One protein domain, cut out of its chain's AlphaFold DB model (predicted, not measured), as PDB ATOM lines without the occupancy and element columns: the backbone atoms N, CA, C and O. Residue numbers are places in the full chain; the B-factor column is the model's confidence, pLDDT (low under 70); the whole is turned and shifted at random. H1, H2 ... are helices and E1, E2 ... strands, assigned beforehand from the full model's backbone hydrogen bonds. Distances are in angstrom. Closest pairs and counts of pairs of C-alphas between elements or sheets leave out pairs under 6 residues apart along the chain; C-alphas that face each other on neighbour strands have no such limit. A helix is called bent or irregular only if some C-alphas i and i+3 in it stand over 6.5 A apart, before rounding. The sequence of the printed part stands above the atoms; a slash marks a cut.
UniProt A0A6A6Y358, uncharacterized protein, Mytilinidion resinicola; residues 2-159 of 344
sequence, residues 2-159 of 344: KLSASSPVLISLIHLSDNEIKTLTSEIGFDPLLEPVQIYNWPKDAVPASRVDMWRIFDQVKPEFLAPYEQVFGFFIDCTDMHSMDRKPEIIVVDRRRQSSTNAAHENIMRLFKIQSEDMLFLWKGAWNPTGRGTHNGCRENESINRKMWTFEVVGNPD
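Overview. This is residues 2 to 159 of the 344 residues of an uncharacterized protein of Mytilinidion resinicola (UniProt A0A6A6Y358). A strongly twisted sheet of six strands runs through the middle, with H4 along one face and H2 across the other, which gives three layers, a sheet with helices on both faces. H1 sits beside the E2 and E1 end of the sheet and meets one end of H4, while the small H3 lies far from it, just before E5. The printed part has 158 residues, in the order E1 H1 E2 H2 E3 E4 H3 E5 H4 H5 E6; the mixed sheet runs E2 E1 E3 E4 E5 E6, and the class is mixed, helices and strands. It is compact, with a radius of gyration of the C-alphas of 15.6 A and spans of 47 by 39 by 26 A.

Along the chain. The longest strands are E3, residues 71 to 78, 22.1 A, and E4, residues 90 to 97, 22.8 A. E5 is residues 109 to 115, 19.4 A, and E6 residues 151 to 156, ending at C-alpha 156 (294.319, 176.275, 321.217). E1, residues 9 to 12, begins at C-alpha 9 (305.163, 178.367, 301.157), and E2 is residues 38 to 40. The helices are H4, residues 117 to 128, 18.3 A; H1, residues 18 to 28, 15.4 A; H2, residues 51 to 61, 15.1 A; H3, residues 104 to 108; and H5, residues 143 to 146.

Arrangement. E3 and E4 form an antiparallel hairpin, with N 76 and O 92 2.8 A apart. E4 and E5 are antiparallel, N 93 to O 113 2.8 A, as are E5 and E6, N 110 to O 155 2.8 A. E1 is parallel to E3, N 77 to O 11 2.9 A, and to E2, N 10 to O 38 2.9 A. E1, H1, E2 are a strand-helix-strand unit, two parallel neighbour strands with a helix between along the chain; E2, H2, E3 are a split one, with E1 between the strands; both crossovers are right-handed. H4 is over E3 and E4 at a height of 8.7 A, along the strands; it is irregular, C-alphas 118 and 121 being 7.2 A apart. H2, on the opposite face at a height of 7.0 A, runs across the strands. H1 and H3 only graze the sheet. With its residues 117 to 121, H4 touches H1, closest C-alphas Ile 28 and Glu 118, 4.5 A. H5 is not on the sheet but touches H4, closest C-alphas Gly 126 and Ser 144, 5.6 A. Every O i to N i+4 pair is within hydrogen-bond range in H1 and H2, against 6 of 8 in H4 and 0 of 1 in H3, where 2 of 2 O i to N i+3 pairs are; H5 is too short for an O i to N i+4 pair.

Size, cuts and confidence. The farthest C-alphas, of Met 85 and Thr 102, are 48.2 A apart. The printed part has no cut. The links E3 to E4 and H4 to H5 are long. Mean pLDDT of the printed part is 88.2, with residues 99 to 105, 136 to 139 and 147 to 148 under 70.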
ATOM      1  N   LYS A   2     302.845 188.095 304.257       88.19
ATOM      2  CA  LYS A   2     301.549 187.411 304.108       88.19
ATOM      3  C   LYS A   2     301.669 186.327 303.035       88.19
ATOM      4  O   LYS A   2     302.407 186.536 302.075       88.19
ATOM      5  N   LEU A   3     300.982 185.197 303.213       91.06
ATOM      6  CA  LEU A   3     300.917 184.131 302.204       91.06
ATOM      7  C   LEU A   3     300.223 184.645 300.927       91.06
ATOM      8  O   LEU A   3     299.371 185.532 301.005       91.06
ATOM      9  N   SER A   4     300.580 184.104 299.757       92.00
ATOM     10  CA  SER A   4     300.029 184.522 298.459       92.00
ATOM     11  C   SER A   4     299.682 183.330 297.564       92.00
ATOM     12  O   SER A   4     300.338 182.300 297.612       92.00
ATOM     13  N   ALA A   5     298.674 183.465 296.700       91.25
ATOM     14  CA  ALA A   5     298.195 182.342 295.890       91.25
ATOM     15  C   ALA A   5     299.247 181.752 294.931       91.25
ATOM     16  O   ALA A   5     299.284 180.539 294.734       91.25
ATOM     17  N   SER A   6     300.109 182.593 294.349       93.69
ATOM     18  CA  SER A   6     301.080 182.194 293.321       93.69
ATOM     19  C   SER A   6     302.381 181.608 293.868       93.69
ATOM     20  O   SER A   6     303.151 181.055 293.087       93.69
ATOM     21  N   SER A   7     302.640 181.743 295.172       94.62
ATOM     22  CA  SER A   7     303.918 181.386 295.791       94.62
ATOM     23  C   SER A   7     303.695 180.384 296.924       94.62
ATOM     24  O   SER A   7     303.389 180.795 298.046       94.62
ATOM     25  N   PRO A   8     303.773 179.068 296.648       96.25
ATOM     26  CA  PRO A   8     303.633 178.032 297.662       96.25
ATOM     27  C   PRO A   8     304.704 178.150 298.739       96.25
ATOM     28  O   PRO A   8     305.895 178.183 298.437       96.25
ATOM     29  N   VAL A   9     304.277 178.192 300.000       96.94
ATOM     30  CA  VAL A   9     305.163 178.367 301.157       96.94
ATOM     31  C   VAL A   9     304.944 177.242 302.160       96.94
ATOM     32  O   VAL A   9     303.810 176.971 302.549       96.94
ATOM     33  N   LEU A  10     306.044 176.642 302.614       97.56
ATOM     34  CA  LEU A  10     306.111 175.743 303.764       97.56
ATOM     35  C   LEU A  10     306.986 176.376 304.844       97.56
ATOM     36  O   LEU A  10     308.099 176.822 304.561       97.56
ATOM     37  N   ILE A  11     306.501 176.403 306.083       98.12
ATOM     38  CA  ILE A  11     307.271 176.893 307.231       98.12
ATOM     39  C   ILE A  11     307.677 175.701 308.091       98.12
ATOM     40  O   ILE A  11     306.824 174.995 308.623       98.12
ATOM     41  N   SER A  12     308.977 175.470 308.232       97.75
ATOM     42  CA  SER A  12     309.477 174.381 309.060       97.75
ATOM     43  C   SER A  12     309.534 174.785 310.530       97.75
ATOM     44  O   SER A  12     310.065 175.843 310.865       97.75
ATOM     45  N   LEU A  13     309.018 173.924 311.404       97.31
ATOM     46  CA  LEU A  13     309.107 174.040 312.866       97.31
ATOM     47  C   LEU A  13     310.393 173.419 313.419       97.31
ATOM     48  O   LEU A  13     310.701 173.544 314.600       97.31
ATOM     49  N   ILE A  14     311.138 172.731 312.563       95.56
ATOM     50  CA  ILE A  14     312.386 172.045 312.883       95.56
ATOM     51  C   ILE A  14     313.445 172.446 311.867       95.56
ATOM     52  O   ILE A  14     313.125 172.856 310.748       95.56
ATOM     53  N   HIS A  15     314.718 172.315 312.219       95.62
ATOM     54  CA  HIS A  15     315.752 172.489 311.211       95.62
ATOM     55  C   HIS A  15     315.768 171.279 310.274       95.62
ATOM     56  O   HIS A  15     315.890 170.140 310.725       95.62
ATOM     57  N   LEU A  16     315.649 171.534 308.977       95.69
ATOM     58  CA  LEU A  16     315.799 170.555 307.906       95.69
ATOM     59  C   LEU A  16     317.210 170.629 307.325       95.69
ATOM     60  O   LEU A  16     317.724 171.713 307.052       95.69
ATOM     61  N   SER A  17     317.816 169.476 307.088       94.56
ATOM     62  CA  SER A  17     319.038 169.348 306.303       94.56
ATOM     63  C   SER A  17     318.783 169.637 304.820       94.56
ATOM     64  O   SER A  17     317.667 169.493 304.314       94.56
ATOM     65  N   ASP A  18     319.846 169.967 304.084       95.12
ATOM     66  CA  ASP A  18     319.769 170.178 302.631       95.12
ATOM     67  C   ASP A  18     319.218 168.947 301.893       95.12
ATOM     68  O   ASP A  18     318.522 169.076 300.884       95.12
ATOM     69  N   ASN A  19     319.511 167.744 302.400       94.62
ATOM     70  CA  ASN A  19     319.008 166.502 301.829       94.62
ATOM     71  C   ASN A  19     317.499 166.343 302.058       94.62
ATOM     72  O   ASN A  19     316.784 166.030 301.111       94.62
ATOM     73  N   GLU A  20     317.004 166.614 303.268       95.12
ATOM     74  CA  GLU A  20     315.564 166.581 303.569       95.12
ATOM     75  C   GLU A  20     314.796 167.604 302.726       95.12
ATOM     76  O   GLU A  20     313.780 167.264 302.125       95.12
ATOM     77  N   ILE A  21     315.317 168.830 302.594       96.50
ATOM     78  CA  ILE A  21     314.729 169.870 301.735       96.50
ATOM     79  C   ILE A  21     314.656 169.396 300.282       96.50
ATOM     80  O   ILE A  21     313.623 169.553 299.625       96.50
ATOM     81  N   LYS A  22     315.742 168.809 299.769       95.56
ATOM     82  CA  LYS A  22     315.802 168.306 298.395       95.56
ATOM     83  C   LYS A  22     314.808 167.165 298.169       95.56
ATOM     84  O   LYS A  22     314.122 167.176 297.149       95.56
ATOM     85  N   THR A  23     314.726 166.215 299.098       95.12
ATOM     86  CA  THR A  23     313.784 165.091 299.032       95.12
ATOM     87  C   THR A  23     312.344 165.590 299.062       95.12
ATOM     88  O   THR A  23     311.610 165.326 298.115       95.12
ATOM     89  N   LEU A  24     311.972 166.411 300.051       95.75
ATOM     90  CA  LEU A  24     310.624 166.982 300.160       95.75
ATOM     91  C   LEU A  24     310.231 167.767 298.906       95.75
ATOM     92  O   LEU A  24     309.156 167.560 298.355       95.75
ATOM     93  N   THR A  25     311.115 168.633 298.404       95.81
ATOM     94  CA  THR A  25     310.833 169.417 297.188       95.81
ATOM     95  C   THR A  25     310.647 168.512 295.967       95.81
ATOM     96  O   THR A  25     309.796 168.779 295.122       95.81
ATOM     97  N   SER A  26     311.414 167.420 295.874       95.50
ATOM     98  CA  SER A  26     311.264 166.434 294.803       95.50
ATOM     99  C   SER A  26     309.948 165.660 294.896       95.50
ATOM    100  O   SER A  26     309.357 165.376 293.858       95.50
ATOM    101  N   GLU A  27     309.506 165.305 296.103       96.25
ATOM    102  CA  GLU A  27     308.243 164.594 296.340       96.25
ATOM    103  C   GLU A  27     307.021 165.482 296.081       96.25
ATOM    104  O   GLU A  27     306.054 165.033 295.472       96.25
ATOM    105  N   ILE A  28     307.071 166.752 296.501       96.50
ATOM    106  CA  ILE A  28     306.011 167.734 296.229       96.50
ATOM    107  C   ILE A  28     305.861 167.967 294.718       96.50
ATOM    108  O   ILE A  28     304.758 168.171 294.208       96.50
ATOM    109  N   GLY A  29     306.977 167.928 293.988       94.12
ATOM    110  CA  GLY A  29     307.006 168.099 292.544       94.12
ATOM    111  C   GLY A  29     306.934 169.563 292.112       94.12
ATOM    112  O   GLY A  29     307.427 170.470 292.783       94.12
ATOM    113  N   PHE A  30     306.370 169.798 290.928       93.56
ATOM    114  CA  PHE A  30     306.359 171.109 290.282       93.56
ATOM    115  C   PHE A  30     305.020 171.378 289.598       93.56
ATOM    116  O   PHE A  30     304.460 170.498 288.944       93.56
ATOM    117  N   ASP A  31     304.546 172.620 289.694       94.12
ATOM    118  CA  ASP A  31     303.407 173.122 288.931       94.12
ATOM    119  C   ASP A  31     303.855 174.333 288.094       94.12
ATOM    120  O   ASP A  31     304.276 175.337 288.670       94.12
ATOM    121  N   PRO A  32     303.760 174.284 286.751       92.88
ATOM    122  CA  PRO A  32     304.203 175.375 285.882       92.88
ATOM    123  C   PRO A  32     303.415 176.680 286.050       92.88
ATOM    124  O   PRO A  32     303.834 177.705 285.513       92.88
ATOM    125  N   LEU A  33     302.271 176.654 286.738       93.38
ATOM    126  CA  LEU A  33     301.442 177.831 286.998       93.38
ATOM    127  C   LEU A  33     301.794 178.538 288.313       93.38
ATOM    128  O   LEU A  33     301.216 179.586 288.604       93.38
ATOM    129  N   LEU A  34     302.707 177.974 289.106       94.88
ATOM    130  CA  LEU A  34     303.106 178.486 290.413       94.88
ATOM    131  C   LEU A  34     304.611 178.763 290.445       94.88
ATOM    132  O   LEU A  34     305.392 178.220 289.663       94.88
ATOM    133  N   GLU A  35     305.028 179.621 291.371       94.81
ATOM    134  CA  GLU A  35     306.443 179.733 291.715       94.81
ATOM    135  C   GLU A  35     306.947 178.427 292.359       94.81
ATOM    136  O   GLU A  35     306.152 177.657 292.908       94.81
ATOM    137  N   PRO A  36     308.269 178.167 292.330       94.44
ATOM    138  CA  PRO A  36     308.853 177.070 293.089       94.44
ATOM    139  C   PRO A  36     308.480 177.153 294.572       94.44
ATOM    140  O   PRO A  36     308.459 178.241 295.151       94.44
ATOM    141  N   VAL A  37     308.229 175.995 295.186       96.44
ATOM    142  CA  VAL A  37     307.891 175.899 296.610       96.44
ATOM    143  C   VAL A  37     309.009 176.508 297.453       96.44
ATOM    144  O   VAL A  37     310.171 176.116 297.344       96.44
ATOM    145  N   GLN A  38     308.651 177.459 298.310       96.44
ATOM    146  CA  GLN A  38     309.571 178.103 299.238       96.44
ATOM    147  C   GLN A  38     309.489 177.424 300.604       96.44
ATOM    148  O   GLN A  38     308.433 177.432 301.239       96.44
ATOM    149  N   ILE A  39     310.609 176.878 301.080       97.31
ATOM    150  CA  ILE A  39     310.719 176.318 302.430       97.31
ATOM    151  C   ILE A  39     311.460 177.315 303.323       97.31
ATOM    152  O   ILE A  39     312.656 177.554 303.149       97.31
ATOM    153  N   TYR A  40     310.753 177.884 304.300       97.12
ATOM    154  CA  TYR A  40     311.350 178.694 305.359       97.12
ATOM    155  C   TYR A  40     311.799 177.765 306.477       97.12
ATOM    156  O   TYR A  40     310.990 177.280 307.267       97.12
ATOM    157  N   ASN A  41     313.094 177.473 306.489       97.25
ATOM    158  CA  ASN A  41     313.679 176.509 307.406       97.25
ATOM    159  C   ASN A  41     313.882 177.103 308.811       97.25
ATOM    160  O   ASN A  41     314.223 178.282 308.944       97.25
ATOM    161  N   TRP A  42     313.723 176.281 309.849       96.81
ATOM    162  CA  TRP A  42     314.017 176.696 311.218       96.81
ATOM    163  C   TRP A  42     315.535 176.846 311.423       96.81
ATOM    164  O   TRP A  42     316.314 176.143 310.761       96.81
ATOM    165  N   PRO A  43     316.006 177.732 312.320       95.94
ATOM    166  CA  PRO A  43     317.433 177.869 312.593       95.94
ATOM    167  C   PRO A  43     318.045 176.579 313.154       95.94
ATOM    168  O   PRO A  43     317.457 175.928 314.013       95.94
ATOM    169  N   LYS A  44     319.253 176.235 312.689       91.12
ATOM    170  CA  LYS A  44     319.938 174.971 313.011       91.12
ATOM    171  C   LYS A  44     320.190 174.753 314.499       91.12
ATOM    172  O   LYS A  44     320.002 173.646 314.987       91.12
ATOM    173  N   ASP A  45     320.602 175.807 315.192       89.94
ATOM    174  CA  ASP A  45     321.025 175.740 316.593       89.94
ATOM    175  C   ASP A  45     319.929 176.235 317.558       89.94
ATOM    176  O   ASP A  45     320.198 176.519 318.723       89.94
ATOM    177  N   ALA A  46     318.694 176.387 317.067       91.94
ATOM    178  CA  ALA A  46     317.547 176.768 317.881       91.94
ATOM    179  C   ALA A  46     316.761 175.533 318.331       91.94
ATOM    180  O   ALA A  46     316.643 174.551 317.598       91.94
ATOM    181  N   VAL A  47     316.159 175.624 319.518       91.00
ATOM    182  CA  VAL A  47     315.147 174.659 319.967       91.00
ATOM    183  C   VAL A  47     314.022 174.611 318.922       91.00
ATOM    184  O   VAL A  47     313.632 175.681 318.440       91.00
ATOM    185  N   PRO A  48     313.513 173.421 318.549       93.19
ATOM    186  CA  PRO A  48     312.356 173.287 317.674       93.19
ATOM    187  C   PRO A  48     311.188 174.173 318.102       93.19
ATOM    188  O   PRO A  48     310.928 174.342 319.293       93.19
ATOM    189  N   ALA A  49     310.476 174.721 317.126       95.31
ATOM    190  CA  ALA A  49     309.331 175.582 317.366       95.31
ATOM    191  C   ALA A  49     308.207 174.811 318.070       95.31
ATOM    192  O   ALA A  49     307.874 173.684 317.694       95.31
ATOM    193  N   SER A  50     307.582 175.437 319.058       93.94
ATOM    194  CA  SER A  50     306.414 174.894 319.749       93.94
ATOM    195  C   SER A  50     305.133 175.004 318.911       93.94
ATOM    196  O   SER A  50     305.073 175.701 317.893       93.94
ATOM    197  N   ARG A  51     304.041 174.368 319.362       93.81
ATOM    198  CA  ARG A  51     302.699 174.637 318.799       93.81
ATOM    199  C   ARG A  51     302.232 176.072 319.065       93.81
ATOM    200  O   ARG A  51     301.501 176.630 318.249       93.81
ATOM    201  N   VAL A  52     302.715 176.698 320.140       93.88
ATOM    202  CA  VAL A  52     302.505 178.126 320.420       93.88
ATOM    203  C   VAL A  52     303.200 178.993 319.366       93.88
ATOM    204  O   VAL A  52     302.608 179.948 318.862       93.88
ATOM    205  N   ASP A  53     304.425 178.640 318.974       96.19
ATOM    206  CA  ASP A  53     305.142 179.327 317.897       96.19
ATOM    207  C   ASP A  53     304.432 179.137 316.557       96.19
ATOM    208  O   ASP A  53     304.227 180.117 315.842       96.19
ATOM    209  N   MET A  54     303.976 177.916 316.241       96.81
ATOM    210  CA  MET A  54     303.150 177.654 315.055       96.81
ATOM    211  C   MET A  54     301.917 178.567 315.029       96.81
ATOM    212  O   MET A  54     301.666 179.207 314.006       96.81
ATOM    213  N   TRP A  55     301.177 178.668 316.143       95.88
ATOM    214  CA  TRP A  55     300.010 179.546 316.249       95.88
ATOM    215  C   TRP A  55     300.370 180.998 315.937       95.88
ATOM    216  O   TRP A  55     299.762 181.623 315.068       95.88
ATOM    217  N   ARG A  56     301.392 181.531 316.613       96.38
ATOM    218  CA  ARG A  56     301.824 182.927 316.460       96.38
ATOM    219  C   ARG A  56     302.327 183.222 315.051       96.38
ATOM    220  O   ARG A  56     301.991 184.263 314.488       96.38
ATOM    221  N   ILE A  57     303.100 182.310 314.463       96.69
ATOM    222  CA  ILE A  57     303.564 182.418 313.080       96.69
ATOM    223  C   ILE A  57     302.361 182.436 312.140       96.69
ATOM    224  O   ILE A  57     302.253 183.339 311.308       96.69
ATOM    225  N   PHE A  58     301.441 181.476 312.281       96.31
ATOM    226  CA  PHE A  58     300.284 181.382 311.399       96.31
ATOM    227  C   PHE A  58     299.395 182.621 311.499       96.31
ATOM    228  O   PHE A  58     299.017 183.178 310.470       96.31
ATOM    229  N   ASP A  59     299.119 183.114 312.705       94.19
ATOM    230  CA  ASP A  59     298.311 184.317 312.905       94.19
ATOM    231  C   ASP A  59     298.898 185.546 312.186       94.19
ATOM    232  O   ASP A  59     298.172 186.326 311.555       94.19
ATOM    233  N   GLN A  60     300.229 185.657 312.158       94.62
ATOM    234  CA  GLN A  60     300.924 186.720 311.436       94.62
ATOM    235  C   GLN A  60     300.875 186.545 309.914       94.62
ATOM    236  O   GLN A  60     300.623 187.522 309.195       94.62
ATOM    237  N   VAL A  61     301.101 185.333 309.396       94.62
ATOM    238  CA  VAL A  61     301.282 185.112 307.947       94.62
ATOM    239  C   VAL A  61     300.000 184.769 307.195       94.62
ATOM    240  O   VAL A  61     299.951 184.989 305.982       94.62
ATOM    241  N   LYS A  62     298.959 184.280 307.883       92.56
ATOM    242  CA  LYS A  62     297.716 183.810 307.255       92.56
ATOM    243  C   LYS A  62     297.095 184.867 306.338       92.56
ATOM    244  O   LYS A  62     297.147 186.066 306.666       92.56
ATOM    245  N   PRO A  63     296.487 184.445 305.217       89.75
ATOM    246  CA  PRO A  63     295.728 185.345 304.367       89.75
ATOM    247  C   PRO A  63     294.471 185.866 305.064       89.75
ATOM    248  O   PRO A  63     294.084 185.414 306.146       89.75
ATOM    249  N   GLU A  64     293.825 186.836 304.428       89.19
ATOM    250  CA  GLU A  64     292.460 187.206 304.787       89.19
ATOM    251  C   GLU A  64     291.488 186.078 304.417       89.19
ATOM    252  O   GLU A  64     291.721 185.311 303.480       89.19
ATOM    253  N   PHE A  65     290.379 185.989 305.152       87.81
ATOM    254  CA  PHE A  65     289.307 185.048 304.843       87.81
ATOM    255  C   PHE A  65     288.680 185.393 303.487       87.81
ATOM    256  O   PHE A  65     288.202 186.511 303.278       87.81
ATOM    257  N   LEU A  66     288.674 184.431 302.564       85.94
ATOM    258  CA  LEU A  66     288.132 184.618 301.220       85.94
ATOM    259  C   LEU A  66     286.606 184.550 301.251       85.94
ATOM    260  O   LEU A  66     286.037 183.465 301.286       85.94
ATOM    261  N   ALA A  67     285.922 185.692 301.190       83.88
ATOM    262  CA  ALA A  67     284.461 185.715 301.168       83.88
ATOM    263  C   ALA A  67     283.885 184.865 300.008       83.88
ATOM    264  O   ALA A  67     284.396 184.932 298.887       83.88
ATOM    265  N   PRO A  68     282.797 184.100 300.224       86.19
ATOM    266  CA  PRO A  68     282.007 183.961 301.456       86.19
ATOM    267  C   PRO A  68     282.497 182.846 302.401       86.19
ATOM    268  O   PRO A  68     281.741 182.423 303.270       86.19
ATOM    269  N   TYR A  69     283.698 182.310 302.191       86.12
ATOM    270  CA  TYR A  69     284.279 181.246 303.003       86.12
ATOM    271  C   TYR A  69     284.871 181.804 304.292       86.12
ATOM    272  O   TYR A  69     285.446 182.893 304.324       86.12
ATOM    273  N   GLU A  70     284.742 181.025 305.359       87.44
ATOM    274  CA  GLU A  70     285.198 181.411 306.695       87.44
ATOM    275  C   GLU A  70     286.330 180.498 307.177       87.44
ATOM    276  O   GLU A  70     286.469 180.240 308.365       87.44
ATOM    277  N   GLN A  71     287.144 180.003 306.243       88.56
ATOM    278  CA  GLN A  71     288.292 179.135 306.509       88.56
ATOM    279  C   GLN A  71     289.556 179.703 305.871       88.56
ATOM    280  O   GLN A  71     289.511 180.247 304.764       88.56
ATOM    281  N   VAL A  72     290.683 179.554 306.561       92.06
ATOM    282  CA  VAL A  72     292.019 179.860 306.044       92.06
ATOM    283  C   VAL A  72     292.972 178.729 306.384       92.06
ATOM    284  O   VAL A  72     292.870 178.118 307.447       92.06
ATOM    285  N   PHE A  73     293.922 178.490 305.481       93.94
ATOM    286  CA  PHE A  73     294.849 177.370 305.579       93.94
ATOM    287  C   PHE A  73     296.304 177.839 305.653       93.94
ATOM    288  O   PHE A  73     296.669 178.866 305.075       93.94
ATOM    289  N   GLY A  74     297.128 177.071 306.361       95.44
ATOM    290  CA  GLY A  74     298.580 177.217 306.438       95.44
ATOM    291  C   GLY A  74     299.270 175.872 306.259       95.44
ATOM    292  O   GLY A  74     298.656 174.834 306.483       95.44
ATOM    293  N   PHE A  75     300.535 175.891 305.849       96.69
ATOM    294  CA  PHE A  75     301.308 174.680 305.586       96.69
ATOM    295  C   PHE A  75     302.633 174.749 306.343       96.69
ATOM    296  O   PHE A  75     303.414 175.692 306.186       96.69
ATOM    297  N   PHE A  76     302.866 173.743 307.172       97.88
ATOM    298  CA  PHE A  76     304.016 173.627 308.055       97.88
ATOM    299  C   PHE A  76     304.738 172.304 307.823       97.88
ATOM    300  O   PHE A  76     304.169 171.373 307.260       97.88
ATOM    301  N   ILE A  77     305.990 172.227 308.262       97.88
ATOM    302  CA  ILE A  77     306.751 170.979 308.329       97.88
ATOM    303  C   ILE A  77     307.125 170.736 309.787       97.88
ATOM    304  O   ILE A  77     307.607 171.648 310.460       97.88
ATOM    305  N   ASP A  78     306.917 169.519 310.270       95.38
ATOM    306  CA  ASP A  78     307.326 169.100 311.611       95.38
ATOM    307  C   ASP A  78     307.784 167.641 311.592       95.38
ATOM    308  O   ASP A  78     307.625 166.935 310.598       95.38
ATOM    309  N   CYS A  79     308.376 167.192 312.691       90.94
ATOM    310  CA  CYS A  79     308.746 165.801 312.883       90.94
ATOM    311  C   CYS A  79     308.629 165.475 314.369       90.94
ATOM    312  O   CYS A  79     309.180 166.186 315.211       90.94
ATOM    313  N   THR A  80     307.875 164.429 314.694       82.38
ATOM    314  CA  THR A  80     307.709 163.979 316.081       82.38
ATOM    315  C   THR A  80     308.927 163.196 316.567       82.38
ATOM    316  O   THR A  80     309.290 163.310 317.732       82.38
ATOM    317  N   ASP A  81     309.600 162.469 315.676       81.88
ATOM    318  CA  ASP A  81     310.838 161.750 315.974       81.88
ATOM    319  C   ASP A  81     312.055 162.595 315.573       81.88
ATOM    320  O   ASP A  81     312.461 162.651 314.415       81.88
ATOM    321  N   MET A  82     312.611 163.329 316.534       78.62
ATOM    322  CA  MET A  82     313.663 164.313 316.259       78.62
ATOM    323  C   MET A  82     315.070 163.726 316.156       78.62
ATOM    324  O   MET A  82     315.961 164.419 315.659       78.62
ATOM    325  N   HIS A  83     315.276 162.502 316.637       72.44
ATOM    326  CA  HIS A  83     316.612 161.953 316.857       72.44
ATOM    327  C   HIS A  83     316.890 160.676 316.067       72.44
ATOM    328  O   HIS A  83     318.057 160.315 315.914       72.44
ATOM    329  N   SER A  84     315.864 160.042 315.493       71.81
ATOM    330  CA  SER A  84     316.076 158.950 314.551       71.81
ATOM    331  C   SER A  84     316.912 159.390 313.350       71.81
ATOM    332  O   SER A  84     316.684 160.437 312.733       71.81
ATOM    333  N   MET A  85     317.875 158.544 312.984       71.25
ATOM    334  CA  MET A  85     318.682 158.698 311.768       71.25
ATOM    335  C   MET A  85     317.821 158.653 310.498       71.25
ATOM    336  O   MET A  85     318.187 159.260 309.492       71.25
ATOM    337  N   ASP A  86     316.660 157.999 310.579       73.50
ATOM    338  CA  ASP A  86     315.667 157.881 309.513       73.50
ATOM    339  C   ASP A  86     314.433 158.754 309.787       73.50
ATOM    340  O   ASP A  86     313.334 158.463 309.300       73.50
ATOM    341  N   ARG A  87     314.588 159.831 310.577       86.31
ATOM    342  CA  ARG A  87     313.472 160.737 310.850       86.31
ATOM    343  C   ARG A  87     312.846 161.224 309.545       86.31
ATOM    344  O   ARG A  87     313.527 161.552 308.570       86.31
ATOM    345  N   LYS A  88     311.519 161.295 309.541       87.31
ATOM    346  CA  LYS A  88     310.737 161.667 308.364       87.31
ATOM    347  C   LYS A  88     309.981 162.959 308.655       87.31
ATOM    348  O   LYS A  88     308.981 162.916 309.367       87.31
ATOM    349  N   PRO A  89     310.445 164.114 308.147       93.69
ATOM    350  CA  PRO A  89     309.672 165.343 308.222       93.69
ATOM    351  C   PRO A  89     308.344 165.190 307.475       93.69
ATOM    352  O   PRO A  89     308.306 164.691 306.350       93.69
ATOM    353  N   GLU A  90     307.261 165.639 308.095       93.50
ATOM    354  CA  GLU A  90     305.900 165.522 307.578       93.50
ATOM    355  C   GLU A  90     305.312 166.907 307.319       93.50
ATOM    356  O   GLU A  90     305.577 167.860 308.058       93.50
ATOM    357  N   ILE A  91     304.480 167.021 306.280       95.69
ATOM    358  CA  ILE A  91     303.750 168.256 306.007       95.69
ATOM    359  C   ILE A  91     302.454 168.260 306.816       95.69
ATOM    360  O   ILE A  91     301.623 167.357 306.704       95.69
ATOM    361  N   ILE A  92     302.279 169.322 307.597       95.38
ATOM    362  CA  ILE A  92     301.087 169.593 308.391       95.38
ATOM    363  C   ILE A  92     300.314 170.737 307.740       95.38
ATOM    364  O   ILE A  92     300.847 171.829 307.536       95.38
ATOM    365  N   VAL A  93     299.037 170.509 307.453       95.19
ATOM    366  CA  VAL A  93     298.092 171.565 307.090       95.19
ATOM    367  C   VAL A  93     297.413 172.059 308.355       95.19
ATOM    368  O   VAL A  93     296.954 171.265 309.170       95.19
ATOM    369  N   VAL A  94     297.334 173.373 308.504       94.81
ATOM    370  CA  VAL A  94     296.599 174.040 309.576       94.81
ATOM    371  C   VAL A  94     295.333 174.650 308.990       94.81
ATOM    372  O   VAL A  94     295.421 175.397 308.020       94.81
ATOM    373  N   ASP A  95     294.176 174.365 309.583       91.50
ATOM    374  CA  ASP A  95     292.888 175.026 309.321       91.50
ATOM    375  C   ASP A  95     292.539 175.926 310.502       91.50
ATOM    376  O   ASP A  95     292.504 175.478 311.654       91.50
ATOM    377  N   ARG A  96     292.230 177.189 310.205       90.62
ATOM    378  CA  ARG A  96     291.555 178.079 311.143       90.62
ATOM    379  C   ARG A  96     290.259 178.581 310.537       90.62
ATOM    380  O   ARG A  96     290.215 179.047 309.395       90.62
ATOM    381  N   ARG A  97     289.217 178.570 311.363       87.94
ATOM    382  CA  ARG A  97     287.871 178.987 310.985       87.94
ATOM    383  C   ARG A  97     287.500 180.270 311.708       87.94
ATOM    384  O   ARG A  97     287.914 180.489 312.842       87.94
ATOM    385  N   ARG A  98     286.733 181.117 311.037       83.94
ATOM    386  CA  ARG A  98     286.016 182.232 311.652       83.94
ATOM    387  C   ARG A  98     284.563 181.811 311.765       83.94
ATOM    388  O   ARG A  98     284.037 181.258 310.804       83.94
ATOM    389  N   GLN A  99     283.918 182.054 312.897       69.12
ATOM    390  CA  GLN A  99     282.506 181.733 313.036       69.12
ATOM    391  C   GLN A  99     281.719 183.034 313.102       69.12
ATOM    392  O   GLN A  99     281.975 183.907 313.920       69.12
ATOM    393  N   SER A 100     280.733 183.176 312.223       57.41
ATOM    394  CA  SER A 100     279.843 184.340 312.206       57.41
ATOM    395  C   SER A 100     278.826 184.363 313.366       57.41
ATOM    396  O   SER A 100     278.092 185.342 313.511       57.41
ATOM    397  N   SER A 101     278.775 183.312 314.195       56.03
ATOM    398  CA  SER A 101     277.898 183.193 315.367       56.03
ATOM    399  C   SER A 101     278.639 183.462 316.685       56.03
ATOM    400  O   SER A 101     279.861 183.501 316.745       56.03
ATOM    401  N   THR A 102     277.885 183.651 317.769       52.81
ATOM    402  CA  THR A 102     278.352 184.091 319.097       52.81
ATOM    403  C   THR A 102     279.291 183.129 319.837       52.81
ATOM    404  O   THR A 102     279.642 183.419 320.977       52.81
ATOM    405  N   ASN A 103     279.700 182.002 319.243       54.94
ATOM    406  CA  ASN A 103     280.535 181.006 319.915       54.94
ATOM    407  C   ASN A 103     282.021 181.202 319.569       54.94
ATOM    408  O   ASN A 103     282.582 180.541 318.697       54.94
ATOM    409  N   ALA A 104     282.664 182.145 320.263       61.03
ATOM    410  CA  ALA A 104     284.046 182.564 320.006       61.03
ATOM    411  C   ALA A 104     285.100 181.446 320.184       61.03
ATOM    412  O   ALA A 104     286.214 181.572 319.672       61.03
ATOM    413  N   ALA A 105     284.763 180.343 320.863       64.38
ATOM    414  CA  ALA A 105     285.676 179.229 321.128       64.38
ATOM    415  C   ALA A 105     286.269 178.620 319.842       64.38
ATOM    416  O   ALA A 105     287.455 178.299 319.789       64.38
ATOM    417  N   HIS A 106     285.493 178.542 318.754       70.19
ATOM    418  CA  HIS A 106     285.978 177.966 317.495       70.19
ATOM    419  C   HIS A 106     286.964 178.860 316.726       70.19
ATOM    420  O   HIS A 106     287.698 178.354 315.876       70.19
ATOM    421  N   GLU A 107     287.021 180.164 317.015       81.31
ATOM    422  CA  GLU A 107     288.013 181.073 316.417       81.31
ATOM    423  C   GLU A 107     289.382 180.995 317.108       81.31
ATOM    424  O   GLU A 107     290.403 181.415 316.540       81.31
ATOM    425  N   ASN A 108     289.385 180.444 318.325       87.94
ATOM    426  CA  ASN A 108     290.540 180.251 319.192       87.94
ATOM    427  C   ASN A 108     291.151 178.850 319.065       87.94
ATOM    428  O   ASN A 108     291.966 178.467 319.896       87.94
ATOM    429  N   ILE A 109     290.827 178.111 317.999       90.31
ATOM    430  CA  ILE A 109     291.470 176.829 317.693       90.31
ATOM    431  C   ILE A 109     292.032 176.769 316.271       90.31
ATOM    432  O   ILE A 109     291.537 177.408 315.339       90.31
ATOM    433  N   MET A 110     293.063 175.948 316.115       92.94
ATOM    434  CA  MET A 110     293.652 175.509 314.858       92.94
ATOM    435  C   MET A 110     293.543 173.989 314.797       92.94
ATOM    436  O   MET A 110     293.903 173.310 315.755       92.94
ATOM    437  N   ARG A 111     293.067 173.455 313.673       92.25
ATOM    438  CA  ARG A 111     293.044 172.010 313.413       92.25
ATOM    439  C   ARG A 111     294.221 171.632 312.535       92.25
ATOM    440  O   ARG A 111     294.486 172.324 311.552       92.25
ATOM    441  N   LEU A 112     294.922 170.569 312.904       93.69
ATOM    442  CA  LEU A 112     296.112 170.095 312.213       93.69
ATOM    443  C   LEU A 112     295.799 168.784 311.490       93.69
ATOM    444  O   LEU A 112     295.197 167.872 312.058       93.69
ATOM    445  N   PHE A 113     296.261 168.688 310.245       91.62
ATOM    446  CA  PHE A 113     296.107 167.520 309.378       91.62
ATOM    447  C   PHE A 113     297.466 167.120 308.822       91.62
ATOM    448  O   PHE A 113     298.205 167.982 308.346       91.62
ATOM    449  N   LYS A 114     297.797 165.829 308.840       91.50
ATOM    450  CA  LYS A 114     298.967 165.323 308.113       91.50
ATOM    451  C   LYS A 114     298.582 165.075 306.665       91.50
ATOM    452  O   LYS A 114     297.505 164.546 306.391       91.50
ATOM    453  N   ILE A 115     299.462 165.439 305.742       92.25
ATOM    454  CA  ILE A 115     299.266 165.181 304.315       92.25
ATOM    455  C   ILE A 115     300.500 164.512 303.724       92.25
ATOM    456  O   ILE A 115     301.616 164.685 304.217       92.25
ATOM    457  N   GLN A 116     300.305 163.773 302.636       92.50
ATOM    458  CA  GLN A 116     301.426 163.308 301.828       92.50
ATOM    459  C   GLN A 116     302.050 164.494 301.084       92.50
ATOM    460  O   GLN A 116     301.339 165.399 300.639       92.50
ATOM    461  N   SER A 117     303.374 164.474 300.911       94.50
ATOM    462  CA  SER A 117     304.125 165.528 300.212       94.50
ATOM    463  C   SER A 117     303.544 165.841 298.825       94.50
ATOM    464  O   SER A 117     303.392 167.006 298.457       94.50
ATOM    465  N   GLU A 118     303.142 164.805 298.085       94.56
ATOM    466  CA  GLU A 118     302.567 164.900 296.734       94.56
ATOM    467  C   GLU A 118     301.218 165.645 296.669       94.56
ATOM    468  O   GLU A 118     300.865 166.212 295.633       94.56
ATOM    469  N   ASP A 119     300.470 165.706 297.776       93.62
ATOM    470  CA  ASP A 119     299.187 166.413 297.844       93.62
ATOM    471  C   ASP A 119     299.353 167.922 298.103       93.62
ATOM    472  O   ASP A 119     298.395 168.684 297.931       93.62
ATOM    473  N   MET A 120     300.550 168.389 298.482       94.94
ATOM    474  CA  MET A 120     300.781 169.768 298.935       94.94
ATOM    475  C   MET A 120     300.317 170.805 297.905       94.94
ATOM    476  O   MET A 120     299.514 171.679 298.235       94.94
ATOM    477  N   LEU A 121     300.748 170.700 296.641       95.56
ATOM    478  CA  LEU A 121     300.395 171.686 295.607       95.56
ATOM    479  C   LEU A 121     298.905 171.655 295.251       95.56
ATOM    480  O   LEU A 121     298.318 172.689 294.919       95.56
ATOM    481  N   PHE A 122     298.275 170.480 295.315       93.12
ATOM    482  CA  PHE A 122     296.832 170.351 295.121       93.12
ATOM    483  C   PHE A 122     296.071 171.101 296.220       93.12
ATOM    484  O   PHE A 122     295.209 171.930 295.913       93.12
ATOM    485  N   LEU A 123     296.430 170.866 297.483       93.56
ATOM    486  CA  LEU A 123     295.789 171.505 298.631       93.56
ATOM    487  C   LEU A 123     296.097 173.003 298.693       93.56
ATOM    488  O   LEU A 123     295.199 173.787 298.996       93.56
ATOM    489  N   TRP A 124     297.307 173.422 298.309       94.62
ATOM    490  CA  TRP A 124     297.663 174.833 298.168       94.62
ATOM    491  C   TRP A 124     296.706 175.544 297.211       94.62
ATOM    492  O   TRP A 124     296.071 176.530 297.575       94.62
ATOM    493  N   LYS A 125     296.519 175.011 295.997       93.56
ATOM    494  CA  LYS A 125     295.571 175.575 295.021       93.56
ATOM    495  C   LYS A 125     294.138 175.582 295.551       93.56
ATOM    496  O   LYS A 125     293.423 176.557 295.317       93.56
ATOM    497  N   GLY A 126     293.738 174.531 296.268       91.06
ATOM    498  CA  GLY A 126     292.438 174.441 296.931       91.06
ATOM    499  C   GLY A 126     292.224 175.538 297.976       91.06
ATOM    500  O   GLY A 126     291.140 176.113 298.026       91.06
ATOM    501  N   ALA A 127     293.252 175.891 298.754       91.69
ATOM    502  CA  ALA A 127     293.180 176.936 299.784       91.69
ATOM    503  C   ALA A 127     292.853 178.319 299.208       91.69
ATOM    504  O   ALA A 127     292.171 179.111 299.854       91.69
ATOM    505  N   TRP A 128     293.289 178.581 297.975       91.50
ATOM    506  CA  TRP A 128     293.080 179.856 297.287       91.50
ATOM    507  C   TRP A 128     291.897 179.866 296.320       91.50
ATOM    508  O   TRP A 128     291.430 180.937 295.939       91.50
ATOM    509  N   ASN A 129     291.401 178.693 295.929       89.81
ATOM    510  CA  ASN A 129     290.259 178.541 295.030       89.81
ATOM    511  C   ASN A 129     289.171 177.705 295.709       89.81
ATOM    512  O   ASN A 129     288.877 176.595 295.249       89.81
ATOM    513  N   PRO A 130     288.598 178.204 296.818       87.56
ATOM    514  CA  PRO A 130     287.649 177.432 297.583       87.56
ATOM    515  C   PRO A 130     286.407 177.105 296.757       87.56
ATOM    516  O   PRO A 130     285.901 177.924 295.985       87.56
ATOM    517  N   THR A 131     285.906 175.886 296.928       85.88
ATOM    518  CA  THR A 131     284.683 175.416 296.272       85.88
ATOM    519  C   THR A 131     283.695 174.897 297.303       85.88
ATOM    520  O   THR A 131     284.020 174.728 298.475       85.88
ATOM    521  N   GLY A 132     282.454 174.686 296.875       80.56
ATOM    522  CA  GLY A 132     281.409 174.160 297.741       80.56
ATOM    523  C   GLY A 132     280.364 175.186 298.155       80.56
ATOM    524  O   GLY A 132     280.503 176.408 297.992       80.56
ATOM    525  N   ARG A 133     279.251 174.645 298.642       74.44
ATOM    526  CA  ARG A 133     278.094 175.411 299.126       74.44
ATOM    527  C   ARG A 133     277.674 174.992 300.532       74.44
ATOM    528  O   ARG A 133     276.816 175.667 301.096       74.44
ATOM    529  N   GLY A 134     278.253 173.917 301.070       72.19
ATOM    530  CA  GLY A 134     277.974 173.450 302.418       72.19
ATOM    531  C   GLY A 134     278.425 174.432 303.500       72.19
ATOM    532  O   GLY A 134     279.413 175.155 303.363       72.19
ATOM    533  N   THR A 135     277.671 174.430 304.593       71.19
ATOM    534  CA  THR A 135     278.048 175.043 305.865       71.19
ATOM    535  C   THR A 135     278.182 173.935 306.896       71.19
ATOM    536  O   THR A 135     277.271 173.118 307.021       71.19
ATOM    537  N   HIS A 136     279.268 173.928 307.656       69.19
ATOM    538  CA  HIS A 136     279.472 173.020 308.779       69.19
ATOM    539  C   HIS A 136     279.708 173.858 310.032       69.19
ATOM    540  O   HIS A 136     280.526 174.779 310.018       69.19
ATOM    541  N   ASN A 137     278.946 173.592 311.094       65.69
ATOM    542  CA  ASN A 137     278.958 174.388 312.326       65.69
ATOM    543  C   ASN A 137     278.849 175.903 312.054       65.69
ATOM    544  O   ASN A 137     279.572 176.712 312.624       65.69
ATOM    545  N   GLY A 138     277.984 176.300 311.115       64.88
ATOM    546  CA  GLY A 138     277.778 177.705 310.734       64.88
ATOM    547  C   GLY A 138     278.893 178.337 309.889       64.88
ATOM    548  O   GLY A 138     278.682 179.420 309.359       64.88
ATOM    549  N   CYS A 139     280.028 177.661 309.693       69.00
ATOM    550  CA  CYS A 139     281.120 178.128 308.841       69.00
ATOM    551  C   CYS A 139     280.919 177.616 307.415       69.00
ATOM    552  O   CYS A 139     280.675 176.423 307.206       69.00
ATOM    553  N   ARG A 140     281.064 178.484 306.409       80.62
ATOM    554  CA  ARG A 140     281.096 178.022 305.018       80.62
ATOM    555  C   ARG A 140     282.446 177.381 304.715       80.62
ATOM    556  O   ARG A 140     283.474 178.063 304.713       80.62
ATOM    557  N   GLU A 141     282.410 176.082 304.452       79.19
ATOM    558  CA  GLU A 141     283.607 175.266 304.300       79.19
ATOM    559  C   GLU A 141     284.114 175.188 302.866       79.19
ATOM    560  O   GLU A 141     283.359 175.322 301.898       79.19
ATOM    561  N   ASN A 142     285.409 174.920 302.748       84.44
ATOM    562  CA  ASN A 142     286.072 174.649 301.496       84.44
ATOM    563  C   ASN A 142     286.051 173.145 301.159       84.44
ATOM    564  O   ASN A 142     286.936 172.375 301.543       84.44
ATOM    565  N   GLU A 143     285.058 172.730 300.370       81.38
ATOM    566  CA  GLU A 143     284.866 171.328 299.974       81.38
ATOM    567  C   GLU A 143     286.035 170.758 299.148       81.38
ATOM    568  O   GLU A 143     286.183 169.535 299.086       81.38
ATOM    569  N   SER A 144     286.886 171.596 298.531       76.25
ATOM    570  CA  SER A 144     288.032 171.096 297.750       76.25
ATOM    571  C   SER A 144     289.140 170.492 298.609       76.25
ATOM    572  O   SER A 144     289.965 169.754 298.075       76.25
ATOM    573  N   ILE A 145     289.173 170.803 299.908       80.81
ATOM    574  CA  ILE A 145     290.232 170.355 300.824       80.81
ATOM    575  C   ILE A 145     289.693 169.315 301.819       80.81
ATOM    576  O   ILE A 145     290.338 168.295 302.052       80.81
ATOM    577  N   ASN A 146     288.468 169.494 302.330       73.44
ATOM    578  CA  ASN A 146     287.942 168.694 303.448       73.44
ATOM    579  C   ASN A 146     287.759 167.193 303.167       73.44
ATOM    580  O   ASN A 146     287.699 166.408 304.103       73.44
ATOM    581  N   ARG A 147     287.710 166.748 301.905       62.84
ATOM    582  CA  ARG A 147     287.543 165.313 301.586       62.84
ATOM    583  C   ARG A 147     288.794 164.459 301.818       62.84
ATOM    584  O   ARG A 147     288.703 163.242 301.699       62.84
ATOM    585  N   LYS A 148     289.948 165.077 302.080       64.00
ATOM    586  CA  LYS A 148     291.250 164.397 302.194       64.00
ATOM    587  C   LYS A 148     291.902 164.531 303.572       64.00
ATOM    588  O   LYS A 148     293.046 164.129 303.735       64.00
ATOM    589  N   MET A 149     291.217 165.136 304.536       75.00
ATOM    590  CA  MET A 149     291.841 165.595 305.771       75.00
ATOM    591  C   MET A 149     291.161 164.968 306.986       75.00
ATOM    592  O   MET A 149     289.975 165.193 307.210       75.00
ATOM    593  N   TRP A 150     291.926 164.190 307.752       76.25
ATOM    594  CA  TRP A 150     291.551 163.709 309.080       76.25
ATOM    595  C   TRP A 150     292.343 164.506 310.115       76.25
ATOM    596  O   TRP A 150     293.573 164.596 310.001       76.25
ATOM    597  N   THR A 151     291.653 165.169 311.044       79.75
ATOM    598  CA  THR A 151     292.334 165.939 312.093       79.75
ATOM    599  C   THR A 151     293.094 164.953 312.970       79.75
ATOM    600  O   THR A 151     292.610 163.859 313.226       79.75
ATOM    601  N   PHE A 152     294.290 165.308 313.419       85.19
ATOM    602  CA  PHE A 152     295.015 164.487 314.401       85.19
ATOM    603  C   PHE A 152     295.365 165.279 315.665       85.19
ATOM    604  O   PHE A 152     295.583 164.712 316.731       85.19
ATOM    605  N   GLU A 153     295.417 166.607 315.564       91.00
ATOM    606  CA  GLU A 153     295.732 167.482 316.685       91.00
ATOM    607  C   GLU A 153     294.932 168.780 316.577       91.00
ATOM    608  O   GLU A 153     294.742 169.338 315.488       91.00
ATOM    609  N   VAL A 154     294.489 169.280 317.725       91.88
ATOM    610  CA  VAL A 154     293.935 170.624 317.864       91.88
ATOM    611  C   VAL A 154     294.876 171.460 318.715       91.88
ATOM    612  O   VAL A 154     295.351 171.032 319.765       91.88
ATOM    613  N   VAL A 155     295.146 172.677 318.259       93.31
ATOM    614  CA  VAL A 155     295.967 173.658 318.969       93.31
ATOM    615  C   VAL A 155     295.067 174.812 319.383       93.31
ATOM    616  O   VAL A 155     294.403 175.405 318.533       93.31
ATOM    617  N   GLY A 156     295.038 175.120 320.677       91.06
ATOM    618  CA  GLY A 156     294.319 176.275 321.217       91.06
ATOM    619  C   GLY A 156     295.117 177.573 321.085       91.06
ATOM    620  O   GLY A 156     296.342 177.559 320.939       91.06
ATOM    621  N   ASN A 157     294.418 178.700 321.161       90.88
ATOM    622  CA  ASN A 157     295.026 180.021 321.216       90.88
ATOM    623  C   ASN A 157     295.885 180.133 322.491       90.88
ATOM    624  O   ASN A 157     295.353 179.979 323.586       90.88
ATOM    625  N   PRO A 158     297.193 180.428 322.395       90.12
ATOM    626  CA  PRO A 158     298.054 180.523 323.572       90.12
ATOM    627  C   PRO A 158     297.676 181.664 324.524       90.12
ATOM    628  O   PRO A 158     298.102 181.651 325.675       90.12
ATOM    629  N   ASP A 159     296.912 182.650 324.052       87.69
ATOM    630  CA  ASP A 159     296.547 183.831 324.833       87.69
ATOM    631  C   ASP A 159     295.168 183.694 325.506       87.69
ATOM    632  O   ASP A 159     294.779 184.560 326.289       87.69
TER     633      ASP A 159